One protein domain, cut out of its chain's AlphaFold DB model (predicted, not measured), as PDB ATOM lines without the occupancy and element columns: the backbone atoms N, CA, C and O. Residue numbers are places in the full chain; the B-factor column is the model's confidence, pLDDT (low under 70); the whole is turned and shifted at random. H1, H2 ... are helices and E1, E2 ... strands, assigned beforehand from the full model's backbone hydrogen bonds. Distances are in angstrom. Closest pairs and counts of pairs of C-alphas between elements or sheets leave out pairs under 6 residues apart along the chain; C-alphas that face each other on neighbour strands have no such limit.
ATOM      1  N   TYR A   4    -129.029  13.152  32.185       95.88
ATOM      2  CA  TYR A   4    -128.951  11.690  32.190       95.88
ATOM      3  C   TYR A   4    -128.720  11.205  33.621       95.88
ATOM      4  O   TYR A   4    -127.877  11.756  34.335       95.88
ATOM      5  N   LYS A   5    -129.455  10.178  34.048       93.25
ATOM      6  CA  LYS A   5    -129.445   9.699  35.427       93.25
ATOM      7  C   LYS A   5    -129.532   8.179  35.519       93.25
ATOM      8  O   LYS A   5    -130.219   7.515  34.747       93.25
ATOM      9  N   THR A   6    -128.840   7.659  36.527       92.19
ATOM     10  CA  THR A   6    -128.876   6.267  36.980       92.19
ATOM     11  C   THR A   6    -128.748   6.229  38.495       92.19
ATOM     12  O   THR A   6    -128.133   7.129  39.075       92.19
ATOM     13  N   GLY A   7    -129.234   5.165  39.132       91.69
ATOM     14  CA  GLY A   7    -129.106   5.006  40.576       91.69
ATOM     15  C   GLY A   7    -130.128   5.857  41.327       91.69
ATOM     16  O   GLY A   7    -131.266   6.007  40.891       91.69
ATOM     17  N   GLN A   8    -129.759   6.375  42.494       91.62
ATOM     18  CA  GLN A   8    -130.725   7.042  43.363       91.62
ATOM     19  C   GLN A   8    -131.163   8.411  42.809       91.62
ATOM     20  O   GLN A   8    -130.333   9.263  42.485       91.62
ATOM     21  N   ILE A   9    -132.481   8.613  42.743       92.69
ATOM     22  CA  ILE A   9    -133.123   9.904  42.474       92.69
ATOM     23  C   ILE A   9    -133.273  10.648  43.803       92.69
ATOM     24  O   ILE A   9    -133.796  10.093  44.770       92.69
ATOM     25  N   GLY A  10    -132.774  11.881  43.875       92.88
ATOM     26  CA  GLY A  10    -132.913  12.722  45.062       92.88
ATOM     27  C   GLY A  10    -134.308  13.340  45.176       92.88
ATOM     28  O   GLY A  10    -135.005  13.507  44.179       92.88
ATOM     29  N   ASN A  11    -134.694  13.772  46.378       93.56
ATOM     30  CA  ASN A  11    -136.042  14.300  46.644       93.56
ATOM     31  C   ASN A  11    -136.437  15.459  45.712       93.56
ATOM     32  O   ASN A  11    -137.554  15.490  45.209       93.56
ATOM     33  N   LYS A  12    -135.517  16.400  45.441       92.69
ATOM     34  CA  LYS A  12    -135.779  17.521  44.519       92.69
ATOM     35  C   LYS A  12    -136.020  17.042  43.085       92.69
ATOM     36  O   LYS A  12    -136.945  17.514  42.439       92.69
ATOM     37  N   GLU A  13    -135.216  16.088  42.614       93.88
ATOM     38  CA  GLU A  13    -135.379  15.489  41.282       93.88
ATOM     39  C   GLU A  13    -136.711  14.740  41.190       93.88
ATOM     40  O   GLU A  13    -137.409  14.846  40.189       93.88
ATOM     41  N   GLN A  14    -137.096  14.032  42.253       95.12
ATOM     42  CA  GLN A  14    -138.349  13.289  42.309       95.12
ATOM     43  C   GLN A  14    -139.570  14.211  42.224       95.12
ATOM     44  O   GLN A  14    -140.514  13.886  41.513       95.12
ATOM     45  N   VAL A  15    -139.542  15.374  42.887       95.56
ATOM     46  CA  VAL A  15    -140.601  16.393  42.760       95.56
ATOM     47  C   VAL A  15    -140.732  16.858  41.308       95.56
ATOM     48  O   VAL A  15    -141.835  16.850  40.771       95.56
ATOM     49  N   THR A  16    -139.618  17.190  40.647       94.62
ATOM     50  CA  THR A  16    -139.620  17.595  39.231       94.62
ATOM     51  C   THR A  16    -140.139  16.486  38.315       94.62
ATOM     52  O   THR A  16    -140.984  16.734  37.462       94.62
ATOM     53  N   LEU A  17    -139.663  15.254  38.494       96.44
ATOM     54  CA  LEU A  17    -140.078  14.114  37.675       96.44
ATOM     55  C   LEU A  17    -141.553  13.773  37.885       96.44
ATOM     56  O   LEU A  17    -142.234  13.451  36.921       96.44
ATOM     57  N   ASN A  18    -142.058  13.872  39.115       96.94
ATOM     58  CA  ASN A  18    -143.475  13.670  39.395       96.94
ATOM     59  C   ASN A  18    -144.342  14.718  38.692       96.94
ATOM     60  O   ASN A  18    -145.329  14.324  38.083       96.94
ATOM     61  N   ALA A  19    -143.948  15.996  38.718       95.75
ATOM     62  CA  ALA A  19    -144.661  17.054  38.002       95.75
ATOM     63  C   ALA A  19    -144.722  16.769  36.490       95.75
ATOM     64  O   ALA A  19    -145.809  16.721  35.923       95.75
ATOM     65  N   LEU A  20    -143.585  16.428  35.868       96.00
ATOM     66  CA  LEU A  20    -143.532  16.038  34.451       96.00
ATOM     67  C   LEU A  20    -144.426  14.832  34.138       96.00
ATOM     68  O   LEU A  20    -145.132  14.805  33.131       96.00
ATOM     69  N   LEU A  21    -144.380  13.815  35.001       96.75
ATOM     70  CA  LEU A  21    -145.204  12.620  34.869       96.75
ATOM     71  C   LEU A  21    -146.689  12.922  35.056       96.75
ATOM     72  O   LEU A  21    -147.492  12.146  34.567       96.75
ATOM     73  N   ASP A  22    -147.085  13.985  35.745       95.75
ATOM     74  CA  ASP A  22    -148.496  14.352  35.883       95.75
ATOM     75  C   ASP A  22    -148.977  15.196  34.699       95.75
ATOM     76  O   ASP A  22    -150.024  14.895  34.120       95.75
ATOM     77  N   GLU A  23    -148.178  16.183  34.293       95.19
ATOM     78  CA  GLU A  23    -148.531  17.186  33.282       95.19
ATOM     79  C   GLU A  23    -148.586  16.621  31.857       95.19
ATOM     80  O   GLU A  23    -149.503  16.940  31.097       95.19
ATOM     81  N   ILE A  24    -147.650  15.744  31.481       95.94
ATOM     82  CA  ILE A  24    -147.554  15.265  30.097       95.94
ATOM     83  C   ILE A  24    -148.529  14.106  29.860       95.94
ATOM     84  O   ILE A  24    -148.463  13.057  30.510       95.94
ATOM     85  N   ALA A  25    -149.440  14.258  28.899       94.38
ATOM     86  CA  ALA A  25    -150.400  13.219  28.528       94.38
ATOM     87  C   ALA A  25    -149.725  12.007  27.848       94.38
ATOM     88  O   ALA A  25    -148.845  12.161  27.006       94.38
ATOM     89  N   ASP A  26    -150.166  10.789  28.189       95.62
ATOM     90  CA  ASP A  26    -149.789   9.545  27.487       95.62
ATOM     91  C   ASP A  26    -150.974   9.048  26.644       95.62
ATOM     92  O   ASP A  26    -151.594   8.022  26.935       95.62
ATOM     93  N   ASP A  27    -151.316   9.810  25.604       95.06
ATOM     94  CA  ASP A  27    -152.498   9.561  24.764       95.06
ATOM     95  C   ASP A  27    -152.470   8.182  24.089       95.06
ATOM     96  O   ASP A  27    -153.503   7.538  23.877       95.06
ATOM     97  N   TYR A  28    -151.269   7.698  23.772       95.44
ATOM     98  CA  TYR A  28    -151.063   6.427  23.079       95.44
ATOM     99  C   TYR A  28    -150.892   5.242  24.029       95.44
ATOM    100  O   TYR A  28    -150.952   4.094  23.570       95.44
ATOM    101  N   LYS A  29    -150.748   5.488  25.338       95.31
ATOM    102  CA  LYS A  29    -150.544   4.458  26.364       95.31
ATOM    103  C   LYS A  29    -149.331   3.577  26.057       95.31
ATOM    104  O   LYS A  29    -149.410   2.349  26.159       95.31
ATOM    105  N   ASP A  30    -148.237   4.200  25.623       95.50
ATOM    106  CA  ASP A  30    -146.973   3.524  25.290       95.50
ATOM    107  C   ASP A  30    -145.925   3.667  26.415       95.50
ATOM    108  O   ASP A  30    -144.906   2.964  26.413       95.50
ATOM    109  N   PHE A  31    -146.196   4.500  27.429       97.44
ATOM    110  CA  PHE A  31    -145.317   4.737  28.572       97.44
ATOM    111  C   PHE A  31    -145.556   3.723  29.709       97.44
ATOM    112  O   PHE A  31    -145.998   4.038  30.817       97.44
ATOM    113  N   PHE A  32    -145.273   2.453  29.417       96.88
ATOM    114  CA  PHE A  32    -145.448   1.329  30.344       96.88
ATOM    115  C   PHE A  32    -144.303   0.318  30.264       96.88
ATOM    116  O   PHE A  32    -143.698   0.129  29.203       96.88
ATOM    117  N   ILE A  33    -144.087  -0.419  31.352       95.38
ATOM    118  CA  ILE A  33    -143.242  -1.624  31.376       95.38
ATOM    119  C   ILE A  33    -144.106  -2.880  31.464       95.38
ATOM    120  O   ILE A  33    -145.296  -2.814  31.777       95.38
ATOM    121  N   THR A  34    -143.529  -4.034  31.131       92.50
ATOM    122  CA  THR A  34    -144.227  -5.322  31.245       92.50
ATOM    123  C   THR A  34    -143.567  -6.170  32.317       92.50
ATOM    124  O   THR A  34    -142.387  -6.480  32.201       92.50
ATOM    125  N   ARG A  35    -144.334  -6.585  33.326       89.81
ATOM    126  CA  ARG A  35    -143.902  -7.526  34.367       89.81
ATOM    127  C   ARG A  35    -145.009  -8.555  34.566       89.81
ATOM    128  O   ARG A  35    -146.177  -8.185  34.565       89.81
ATOM    129  N   ASP A  36    -144.653  -9.834  34.641       90.25
ATOM    130  CA  ASP A  36    -145.605 -10.943  34.825       90.25
ATOM    131  C   ASP A  36    -146.781 -10.928  33.826       90.25
ATOM    132  O   ASP A  36    -147.932 -11.174  34.170       90.25
ATOM    133  N   ASN A  37    -146.488 -10.610  32.558       88.19
ATOM    134  CA  ASN A  37    -147.463 -10.428  31.468       88.19
ATOM    135  C   ASN A  37    -148.482  -9.287  31.664       88.19
ATOM    136  O   ASN A  37    -149.391  -9.131  30.846       88.19
ATOM    137  N   LEU A  38    -148.307  -8.450  32.686       93.88
ATOM    138  CA  LEU A  38    -149.119  -7.268  32.943       93.88
ATOM    139  C   LEU A  38    -148.414  -6.009  32.443       93.88
ATOM    140  O   LEU A  38    -147.195  -5.866  32.552       93.88
ATOM    141  N   ARG A  39    -149.198  -5.076  31.895       94.62
ATOM    142  CA  ARG A  39    -148.716  -3.737  31.540       94.62
ATOM    143  C   ARG A  39    -148.849  -2.835  32.755       94.62
ATOM    144  O   ARG A  39    -149.963  -2.592  33.210       94.62
ATOM    145  N   LEU A  40    -147.724  -2.332  33.238       96.50
ATOM    146  CA  LEU A  40    -147.658  -1.391  34.348       96.50
ATOM    147  C   LEU A  40    -147.348  -0.008  33.775       96.50
ATOM    148  O   LEU A  40    -146.221   0.256  33.344       96.50
ATOM    149  N   PHE A  41    -148.367   0.848  33.700       96.94
ATOM    150  CA  PHE A  41    -148.223   2.223  33.223       96.94
ATOM    151  C   PHE A  41    -147.399   3.020  34.222       96.94
ATOM    152  O   PHE A  41    -147.744   3.100  35.400       96.94
ATOM    153  N   LEU A  42    -146.292   3.596  33.764       96.50
ATOM    154  CA  LEU A  42    -145.320   4.212  34.664       96.50
ATOM    155  C   LEU A  42    -145.845   5.512  35.287       96.50
ATOM    156  O   LEU A  42    -145.429   5.852  36.390       96.50
ATOM    157  N   LYS A  43    -146.801   6.189  34.630       95.88
ATOM    158  CA  LYS A  43    -147.530   7.332  35.208       95.88
ATOM    159  C   LYS A  43    -148.274   6.946  36.490       95.88
ATOM    160  O   LYS A  43    -148.231   7.684  37.468       95.88
ATOM    161  N   ASP A  44    -148.885   5.762  36.495       95.69
ATOM    162  CA  ASP A  44    -149.671   5.241  37.620       95.69
ATOM    163  C   ASP A  44    -148.800   4.496  38.645       95.69
ATOM    164  O   ASP A  44    -149.230   4.223  39.761       95.69
ATOM    165  N   ASN A  45    -147.561   4.155  38.274       96.44
ATOM    166  CA  ASN A  45    -146.634   3.339  39.060       96.44
ATOM    167  C   ASN A  45    -145.286   4.064  39.243       96.44
ATOM    168  O   ASN A  45    -144.220   3.515  38.956       96.44
ATOM    169  N   LYS A  46    -145.318   5.322  39.702       95.75
ATOM    170  CA  LYS A  46    -144.120   6.181  39.800       95.75
ATOM    171  C   LYS A  46    -143.066   5.632  40.764       95.75
ATOM    172  O   LYS A  46    -141.873   5.718  40.492       95.75
ATOM    173  N   GLU A  47    -143.486   5.026  41.873       94.94
ATOM    174  CA  GLU A  47    -142.562   4.391  42.823       94.94
ATOM    175  C   GLU A  47    -141.761   3.270  42.155       94.94
ATOM    176  O   GLU A  47    -140.534   3.241  42.254       94.94
ATOM    177  N   LEU A  48    -142.437   2.418  41.377       95.44
ATOM    178  CA  LEU A  48    -141.803   1.355  40.601       95.44
ATOM    179  C   LEU A  48    -140.787   1.911  39.595       95.44
ATOM    180  O   LEU A  48    -139.690   1.369  39.471       95.44
ATOM    181  N   LEU A  49    -141.124   3.009  38.910       95.81
ATOM    182  CA  LEU A  49    -140.209   3.718  38.014       95.81
ATOM    183  C   LEU A  49    -138.923   4.132  38.745       95.81
ATOM    184  O   LEU A  49    -137.823   3.826  38.280       95.81
ATOM    185  N   PHE A  50    -139.035   4.786  39.905       96.31
ATOM    186  CA  PHE A  50    -137.862   5.252  40.653       96.31
ATOM    187  C   PHE A  50    -137.051   4.099  41.253       96.31
ATOM    188  O   PHE A  50    -135.817   4.144  41.250       96.31
ATOM    189  N   GLU A  51    -137.712   3.041  41.722       95.75
ATOM    190  CA  GLU A  51    -137.039   1.826  42.178       95.75
ATOM    191  C   GLU A  51    -136.229   1.158  41.072       95.75
ATOM    192  O   GLU A  51    -135.102   0.718  41.304       95.75
ATOM    193  N   ASN A  52    -136.794   1.066  39.873       96.38
ATOM    194  CA  ASN A  52    -136.133   0.455  38.734       96.38
ATOM    195  C   ASN A  52    -134.903   1.270  38.301       96.38
ATOM    196  O   ASN A  52    -133.834   0.698  38.075       96.38
ATOM    197  N   ILE A  53    -134.990   2.606  38.299       96.81
ATOM    198  CA  ILE A  53    -133.829   3.479  38.036       96.81
ATOM    199  C   ILE A  53    -132.746   3.287  39.105       96.81
ATOM    200  O   ILE A  53    -131.557   3.174  38.782       96.81
ATOM    201  N   LYS A  54    -133.147   3.159  40.379       96.44
ATOM    202  CA  LYS A  54    -132.231   2.832  41.482       96.44
ATOM    203  C   LYS A  54    -131.533   1.486  41.268       96.44
ATOM    204  O   LYS A  54    -130.350   1.369  41.578       96.44
ATOM    205  N   LYS A  55    -132.248   0.492  40.736       96.44
ATOM    206  CA  LYS A  55    -131.745  -0.863  40.449       96.44
ATOM    207  C   LYS A  55    -130.899  -0.945  39.175       96.44
ATOM    208  O   LYS A  55    -130.157  -1.909  39.022       96.44
ATOM    209  N   GLY A  56    -130.955   0.053  38.295       96.62
ATOM    210  CA  GLY A  56    -130.031   0.161  37.168       96.62
ATOM    211  C   GLY A  56    -130.615   0.722  35.879       96.62
ATOM    212  O   GLY A  56    -129.818   1.033  34.988       96.62
ATOM    213  N   ASP A  57    -131.939   0.873  35.770       97.69
ATOM    214  CA  ASP A  57    -132.573   1.468  34.589       97.69
ATOM    215  C   ASP A  57    -132.090   2.898  34.354       97.69
ATOM    216  O   ASP A  57    -131.599   3.585  35.260       97.69
ATOM    217  N   LYS A  58    -132.148   3.325  33.093       97.69
ATOM    218  CA  LYS A  58    -131.585   4.612  32.664       97.69
ATOM    219  C   LYS A  58    -132.695   5.623  32.493       97.69
ATOM    220  O   LYS A  58    -133.771   5.282  32.015       97.69
ATOM    221  N   LEU A  59    -132.409   6.867  32.842       97.81
ATOM    222  CA  LEU A  59    -133.343   7.974  32.738       97.81
ATOM    223  C   LEU A  59    -132.670   9.132  32.000       97.81
ATOM    224  O   LEU A  59    -131.558   9.525  32.343       97.81
ATOM    225  N   VAL A  60    -133.367   9.711  31.031       97.94
ATOM    226  CA  VAL A  60    -133.069  11.032  30.479       97.94
ATOM    227  C   VAL A  60    -134.290  11.906  30.691       97.94
ATOM    228  O   VAL A  60    -135.398  11.496  30.359       97.94
ATOM    229  N   TYR A  61    -134.114  13.107  31.223       97.62
ATOM    230  CA  TYR A  61    -135.221  14.043  31.388       97.62
ATOM    231  C   TYR A  61    -134.787  15.489  31.167       97.62
ATOM    232  O   TYR A  61    -133.602  15.833  31.224       97.62
ATOM    233  N   GLY A  62    -135.772  16.331  30.892       95.25
ATOM    234  CA  GLY A  62    -135.660  17.780  30.822       95.25
ATOM    235  C   GLY A  62    -136.987  18.417  31.214       95.25
ATOM    236  O   GLY A  62    -137.882  17.733  31.693       95.25
ATOM    237  N   GLU A  63    -137.115  19.717  30.981       90.69
ATOM    238  CA  GLU A  63    -138.310  20.495  31.344       90.69
ATOM    239  C   GLU A  63    -139.593  20.048  30.626       90.69
ATOM    240  O   GLU A  63    -140.670  20.296  31.135       90.69
ATOM    241  N   GLU A  64    -139.490  19.374  29.479       94.31
ATOM    242  CA  GLU A  64    -140.642  19.094  28.599       94.31
ATOM    243  C   GLU A  64    -140.724  17.598  28.214       94.31
ATOM    244  O   GLU A  64    -141.264  17.205  27.166       94.31
ATOM    245  N   GLY A  65    -140.094  16.727  29.011       96.50
ATOM    246  CA  GLY A  65    -140.187  15.290  28.780       96.50
ATOM    247  C   GLY A  65    -139.211  14.407  29.538       96.50
ATOM    248  O   GLY A  65    -138.203  14.837  30.104       96.50
ATOM    249  N   ILE A  66    -139.529  13.120  29.477       97.88
ATOM    250  CA  ILE A  66    -138.855  12.019  30.139       97.88
ATOM    251  C   ILE A  66    -138.709  10.837  29.172       97.88
ATOM    252  O   ILE A  66    -139.610  10.486  28.409       97.88
ATOM    253  N   LEU A  67    -137.544  10.203  29.214       98.25
ATOM    254  CA  LEU A  67    -137.231   8.964  28.523       98.25
ATOM    255  C   LEU A  67    -136.616   7.992  29.523       98.25
ATOM    256  O   LEU A  67    -135.673   8.333  30.231       98.25
ATOM    257  N   ILE A  68    -137.108   6.758  29.535       97.94
ATOM    258  CA  ILE A  68    -136.586   5.675  30.372       97.94
ATOM    259  C   ILE A  68    -136.076   4.550  29.489       97.94
ATOM    260  O   ILE A  68    -136.658   4.288  28.437       97.94
ATOM    261  N   VAL A  69    -135.020   3.874  29.933       98.06
ATOM    262  CA  VAL A  69    -134.590   2.587  29.388       98.06
ATOM    263  C   VAL A  69    -134.775   1.508  30.443       98.06
ATOM    264  O   VAL A  69    -134.021   1.452  31.415       98.06
ATOM    265  N   ASP A  70    -135.787   0.683  30.210       97.56
ATOM    266  CA  ASP A  70    -136.174  -0.489  30.996       97.56
ATOM    267  C   ASP A  70    -135.350  -1.715  30.574       97.56
ATOM    268  O   ASP A  70    -135.035  -1.863  29.388       97.56
ATOM    269  N   GLY A  71    -135.017  -2.588  31.524       96.44
ATOM    270  CA  GLY A  71    -134.317  -3.858  31.281       96.44
ATOM    271  C   GLY A  71    -132.925  -3.978  31.917       96.44
ATOM    272  O   GLY A  71    -132.328  -5.052  31.915       96.44
ATOM    273  N   PHE A  72    -132.375  -2.899  32.482       96.31
ATOM    274  CA  PHE A  72    -131.113  -2.990  33.232       96.31
ATOM    275  C   PHE A  72    -131.353  -3.472  34.661       96.31
ATOM    276  O   PHE A  72    -130.539  -4.214  35.211       96.31
ATOM    277  N   SER A  73    -132.463  -3.039  35.261       95.69
ATOM    278  CA  SER A  73    -132.846  -3.339  36.639       95.69
ATOM    279  C   SER A  73    -133.107  -4.828  36.886       95.69
ATOM    280  O   SER A  73    -132.842  -5.323  37.982       95.69
ATOM    281  N   ASP A  74    -133.576  -5.550  35.869       93.31
ATOM    282  CA  ASP A  74    -133.871  -6.985  35.895       93.31
ATOM    283  C   ASP A  74    -132.890  -7.828  35.058       93.31
ATOM    284  O   ASP A  74    -133.045  -9.047  34.972       93.31
ATOM    285  N   LYS A  75    -131.847  -7.199  34.494       94.50
ATOM    286  CA  LYS A  75    -130.848  -7.830  33.615       94.50
ATOM    287  C   LYS A  75    -131.480  -8.512  32.393       94.50
ATOM    288  O   LYS A  75    -131.014  -9.568  31.957       94.50
ATOM    289  N   ALA A  76    -132.545  -7.932  31.846       94.38
ATOM    290  CA  ALA A  76    -133.172  -8.421  30.633       94.38
ATOM    291  C   ALA A  76    -132.221  -8.355  29.426       94.38
ATOM    292  O   ALA A  76    -131.403  -7.453  29.269       94.38
ATOM    293  N   ASN A  77    -132.397  -9.290  28.491       93.56
ATOM    294  CA  ASN A  77    -131.639  -9.298  27.234       93.56
ATOM    295  C   ASN A  77    -131.997  -8.127  26.303       93.56
ATOM    296  O   ASN A  77    -131.252  -7.828  25.373       93.56
ATOM    297  N   ARG A  78    -133.169  -7.508  26.489       95.75
ATOM    298  CA  ARG A  78    -133.660  -6.411  25.648       95.75
ATOM    299  C   ARG A  78    -133.895  -5.181  26.499       95.75
ATOM    300  O   ARG A  78    -134.645  -5.247  27.466       95.75
ATOM    301  N   HIS A  79    -133.335  -4.066  26.051       97.56
ATOM    302  CA  HIS A  79    -133.471  -2.779  26.710       97.56
ATOM    303  C   HIS A  79    -134.502  -1.939  25.963       97.56
ATOM    304  O   HIS A  79    -134.282  -1.570  24.806       97.56
ATOM    305  N   TYR A  80    -135.649  -1.673  26.586       98.00
ATOM    306  CA  TYR A  80    -136.749  -0.960  25.943       98.00
ATOM    307  C   TYR A  80    -136.766   0.507  26.339       98.00
ATOM    308  O   TYR A  80    -136.812   0.837  27.520       98.00
ATOM    309  N   ILE A  81    -136.829   1.390  25.349       98.25
ATOM    310  CA  ILE A  81    -137.061   2.808  25.591       98.25
ATOM    311  C   ILE A  81    -138.558   3.077  25.771       98.25
ATOM    312  O   ILE A  81    -139.401   2.519  25.057       98.25
ATOM    313  N   LYS A  82    -138.878   3.963  26.709       98.06
ATOM    314  CA  LYS A  82    -140.218   4.489  26.986       98.06
ATOM    315  C   LYS A  82    -140.119   6.000  27.014       98.06
ATOM    316  O   LYS A  82    -139.261   6.527  27.711       98.06
ATOM    317  N   ILE A  83    -140.947   6.683  26.233       98.00
ATOM    318  CA  ILE A  83    -140.840   8.128  26.023       98.00
ATOM    319  C   ILE A  83    -142.176   8.772  26.358       98.00
ATOM    320  O   ILE A  83    -143.214   8.296  25.905       98.00
ATOM    321  N   LEU A  84    -142.117   9.862  27.113       97.19
ATOM    322  CA  LEU A  84    -143.230  10.756  27.381       97.19
ATOM    323  C   LEU A  84    -142.707  12.190  27.236       97.19
ATOM    324  O   LEU A  84    -141.801  12.599  27.954       97.19
ATOM    325  N   SER A  85    -143.206  12.937  26.257       96.69
ATOM    326  CA  SER A  85    -142.735  14.293  25.964       96.69
ATOM    327  C   SER A  85    -143.841  15.104  25.304       96.69
ATOM    328  O   SER A  85    -144.667  14.547  24.587       96.69
ATOM    329  N   GLU A  86    -143.831  16.415  25.522       94.44
ATOM    330  CA  GLU A  86    -144.868  17.324  25.027       94.44
ATOM    331  C   GLU A  86    -144.882  17.476  23.504       94.44
ATOM    332  O   GLU A  86    -145.912  17.799  22.916       94.44
ATOM    333  N   ASN A  87    -143.737  17.280  22.840       94.00
ATOM    334  CA  ASN A  87    -143.644  17.466  21.397       94.00
ATOM    335  C   ASN A  87    -142.501  16.670  20.744       94.00
ATOM    336  O   ASN A  87    -141.603  16.109  21.383       94.00
ATOM    337  N   ASN A  88    -142.526  16.663  19.411       94.31
ATOM    338  CA  ASN A  88    -141.568  15.932  18.587       94.31
ATOM    339  C   ASN A  88    -140.133  16.469  18.710       94.31
ATOM    340  O   ASN A  88    -139.178  15.692  18.661       94.31
ATOM    341  N   GLN A  89    -139.956  17.785  18.876       94.94
ATOM    342  CA  GLN A  89    -138.621  18.375  19.007       94.94
ATOM    343  C   GLN A  89    -137.940  17.887  20.289       94.94
ATOM    344  O   GLN A  89    -136.774  17.492  20.260       94.94
ATOM    345  N   ASN A  90    -138.674  17.850  21.399       95.94
ATOM    346  CA  ASN A  90    -138.161  17.382  22.683       95.94
ATOM    347  C   ASN A  90    -137.945  15.877  22.706       95.94
ATOM    348  O   ASN A  90    -136.889  15.429  23.151       95.94
ATOM    349  N   THR A  91    -138.853  15.111  22.102       97.06
ATOM    350  CA  THR A  91    -138.639  13.678  21.862       97.06
ATOM    351  C   THR A  91    -137.313  13.425  21.140       97.06
ATOM    352  O   THR A  91    -136.512  12.599  21.581       97.06
ATOM    353  N   ASN A  92    -137.028  14.177  20.072       97.44
ATOM    354  CA  ASN A  92    -135.776  14.046  19.329       97.44
ATOM    355  C   ASN A  92    -134.547  14.387  20.191       97.44
ATOM    356  O   ASN A  92    -133.561  13.652  20.170       97.44
ATOM    357  N   LYS A  93    -134.607  15.462  20.994       97.38
ATOM    358  CA  LYS A  93    -133.516  15.839  21.913       97.38
ATOM    359  C   LYS A  93    -133.260  14.752  22.970       97.38
ATOM    360  O   LYS A  93    -132.102  14.427  23.226       97.38
ATOM    361  N   LEU A  94    -134.316  14.177  23.558       97.94
ATOM    362  CA  LEU A  94    -134.220  13.093  24.546       97.94
ATOM    363  C   LEU A  94    -133.551  11.848  23.948       97.94
ATOM    364  O   LEU A  94    -132.620  11.308  24.546       97.94
ATOM    365  N   ILE A  95    -133.981  11.426  22.753       97.38
ATOM    366  CA  ILE A  95    -133.397  10.278  22.044       97.38
ATOM    367  C   ILE A  95    -131.930  10.548  21.706       97.38
ATOM    368  O   ILE A  95    -131.075   9.717  22.006       97.38
ATOM    369  N   ALA A  96    -131.612  11.711  21.131       96.06
ATOM    370  CA  ALA A  96    -130.240  12.065  20.778       96.06
ATOM    371  C   ALA A  96    -129.314  12.045  22.001       96.06
ATOM    372  O   ALA A  96    -128.205  11.510  21.934       96.06
ATOM    373  N   ARG A  97    -129.787  12.572  23.140       96.75
ATOM    374  CA  ARG A  97    -129.038  12.526  24.397       96.75
ATOM    375  C   ARG A  97    -128.827  11.092  24.877       96.75
ATOM    376  O   ARG A  97    -127.700  10.730  25.191       96.75
ATOM    377  N   LEU A  98    -129.876  10.271  24.882       96.62
ATOM    378  CA  LEU A  98    -129.767   8.868  25.274       96.62
ATOM    379  C   LEU A  98    -128.740   8.112  24.423       96.62
ATOM    380  O   LEU A  98    -127.902   7.395  24.962       96.62
ATOM    381  N   LEU A  99    -128.805   8.265  23.100       95.00
ATOM    382  CA  LEU A  99    -127.905   7.580  22.169       95.00
ATOM    383  C   LEU A  99    -126.447   8.025  22.338       95.00
ATOM    384  O   LEU A  99    -125.535   7.243  22.077       95.00
ATOM    385  N   TRP A 100    -126.219   9.261  22.787       93.81
ATOM    386  CA  TRP A 100    -124.884   9.725  23.149       93.81
ATOM    387  C   TRP A 100    -124.326   8.983  24.367       93.81
ATOM    388  O   TRP A 100    -123.154   8.607  24.361       93.81
ATOM    389  N   ASP A 101    -125.155   8.760  25.388       93.19
ATOM    390  CA  ASP A 101    -124.753   8.091  26.628       93.19
ATOM    391  C   ASP A 101    -124.699   6.550  26.473       93.19
ATOM    392  O   ASP A 101    -123.876   5.894  27.110       93.19
ATOM    393  N   LEU A 102    -125.517   5.956  25.587       91.88
ATOM    394  CA  LEU A 102    -125.653   4.501  25.385       91.88
ATOM    395  C   LEU A 102    -125.205   4.028  23.988       91.88
ATOM    396  O   LEU A 102    -125.982   3.444  23.235       91.88
ATOM    397  N   LYS A 103    -123.935   4.249  23.629       86.44
ATOM    398  CA  LYS A 103    -123.429   3.970  22.266       86.44
ATOM    399  C   LYS A 103    -123.355   2.484  21.881       86.44
ATOM    400  O   LYS A 103    -123.491   2.167  20.705       86.44
ATOM    401  N   ASN A 104    -123.165   1.585  22.848       89.31
ATOM    402  CA  ASN A 104    -122.835   0.171  22.600       89.31
ATOM    403  C   ASN A 104    -123.936  -0.794  23.064       89.31
ATOM    404  O   ASN A 104    -123.647  -1.894  23.532       89.31
ATOM    405  N   ILE A 105    -125.196  -0.361  23.014       93.44
ATOM    406  CA  ILE A 105    -126.334  -1.142  23.508       93.44
ATOM    407  C   ILE A 105    -127.430  -1.140  22.453       93.44
ATOM    408  O   ILE A 105    -127.793  -0.094  21.920       93.44
ATOM    409  N   GLU A 106    -127.968  -2.322  22.166       96.75
ATOM    410  CA  GLU A 106    -129.142  -2.450  21.313       96.75
ATOM    411  C   GLU A 106    -130.385  -1.975  22.076       96.75
ATOM    412  O   GLU A 106    -130.695  -2.482  23.159       96.75
TER     413      GLU A 106
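What this domain is: This is residues 4 to 106 of the 143 residues of an uncharacterized protein of archaeon (UniProt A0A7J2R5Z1). Picture a three-stranded sheet, E3 E4 E5, running through the middle of a compact domain, with the long helix H3 slanting over one face and a looser layer on the opposite face. In that layer H1 crosses the strands, H2 only grazes the sheet, and the small hairpin of E1 and E2 approaches E4 and E5 through E1. You have 103 printed residues, with three named helices and five named strands in the order H1 E1 E2 H2 E3 E4 E5 H3; the class is mixed, helices and strands. The larger sheet, order E3 - E4 - E5, and the smaller one, E1 - E2, are both antiparallel. The whole is compact, with a radius of gyration of the C-alphas of 12.7 A, and rounded, with spans of 30 by 29 by 29 A.

Where its parts are: Start at Tyr 4, where residues 4 to 5 make a short antiparallel pairing with residues 59 to 60. Find C-alpha 11 at (-136.042, 14.300, 46.644); from there H1, residues 11 to 23, runs 18.5 A. Next come E1, residues 32 to 35, E2, residues 38 to 41, and H2, residues 46 to 55, which is 14.3 A long. E3, residues 58 to 62, begins at C-alpha 58 (-131.585, 4.612, 32.664) and runs 13.9 A. E4, residues 65 to 70, runs 16.4 A, and E5, residues 79 to 85, runs 19.4 A. H3, residues 88 to 101, runs 20.2 A and ends at C-alpha 101 (-124.753, 8.091, 26.628).

How they stand to each other: Begin with E3 E4 E5, a meander, each strand the antiparallel neighbour of the one before. Between E3 and E4, a hairpin, look for N 60 and O 67, 2.8 A apart; between E4 and E5, also a hairpin, for N 68 and O 82, 2.8 A. H3 lies over E3, E4 and E5 at a height over the sheet of 8.6 A, slantwise to the strands, at 41 degrees to E4 on the local plane; the C-alphas of Ser 85 and Thr 91, the closest of E5 and H3, are 5.8 A apart. On the opposite face H1 runs across the strands, at 72 degrees to E4 on the local plane; its closest C-alphas to E4 are those of Leu 20 and Gly 65, 6.6 A. H2 grazes the sheet with residues 49 to 53, and is close to H1 but not clearly touching it, Asn 18 and Lys 46 having the closest C-alphas, 7.5 A. In the hairpin of E1 and E2, N 33 and O 40 are within hydrogen-bond range at 3.0 A; the closest C-alphas of E1 and E5, those of Phe 32 and Lys 82, are 7.0 A apart. H1, H2 and H3 have every O i to N i+4 pair within hydrogen-bond range. H3 is apart from H1 and from H2.

The domain as a whole: The two C-alphas farthest apart are those of Asp 36 and Gln 89, 34.0 A. The printed part has no cut and no long link. The mean pLDDT of the printed part is 95.3, and no printed residue is under 70.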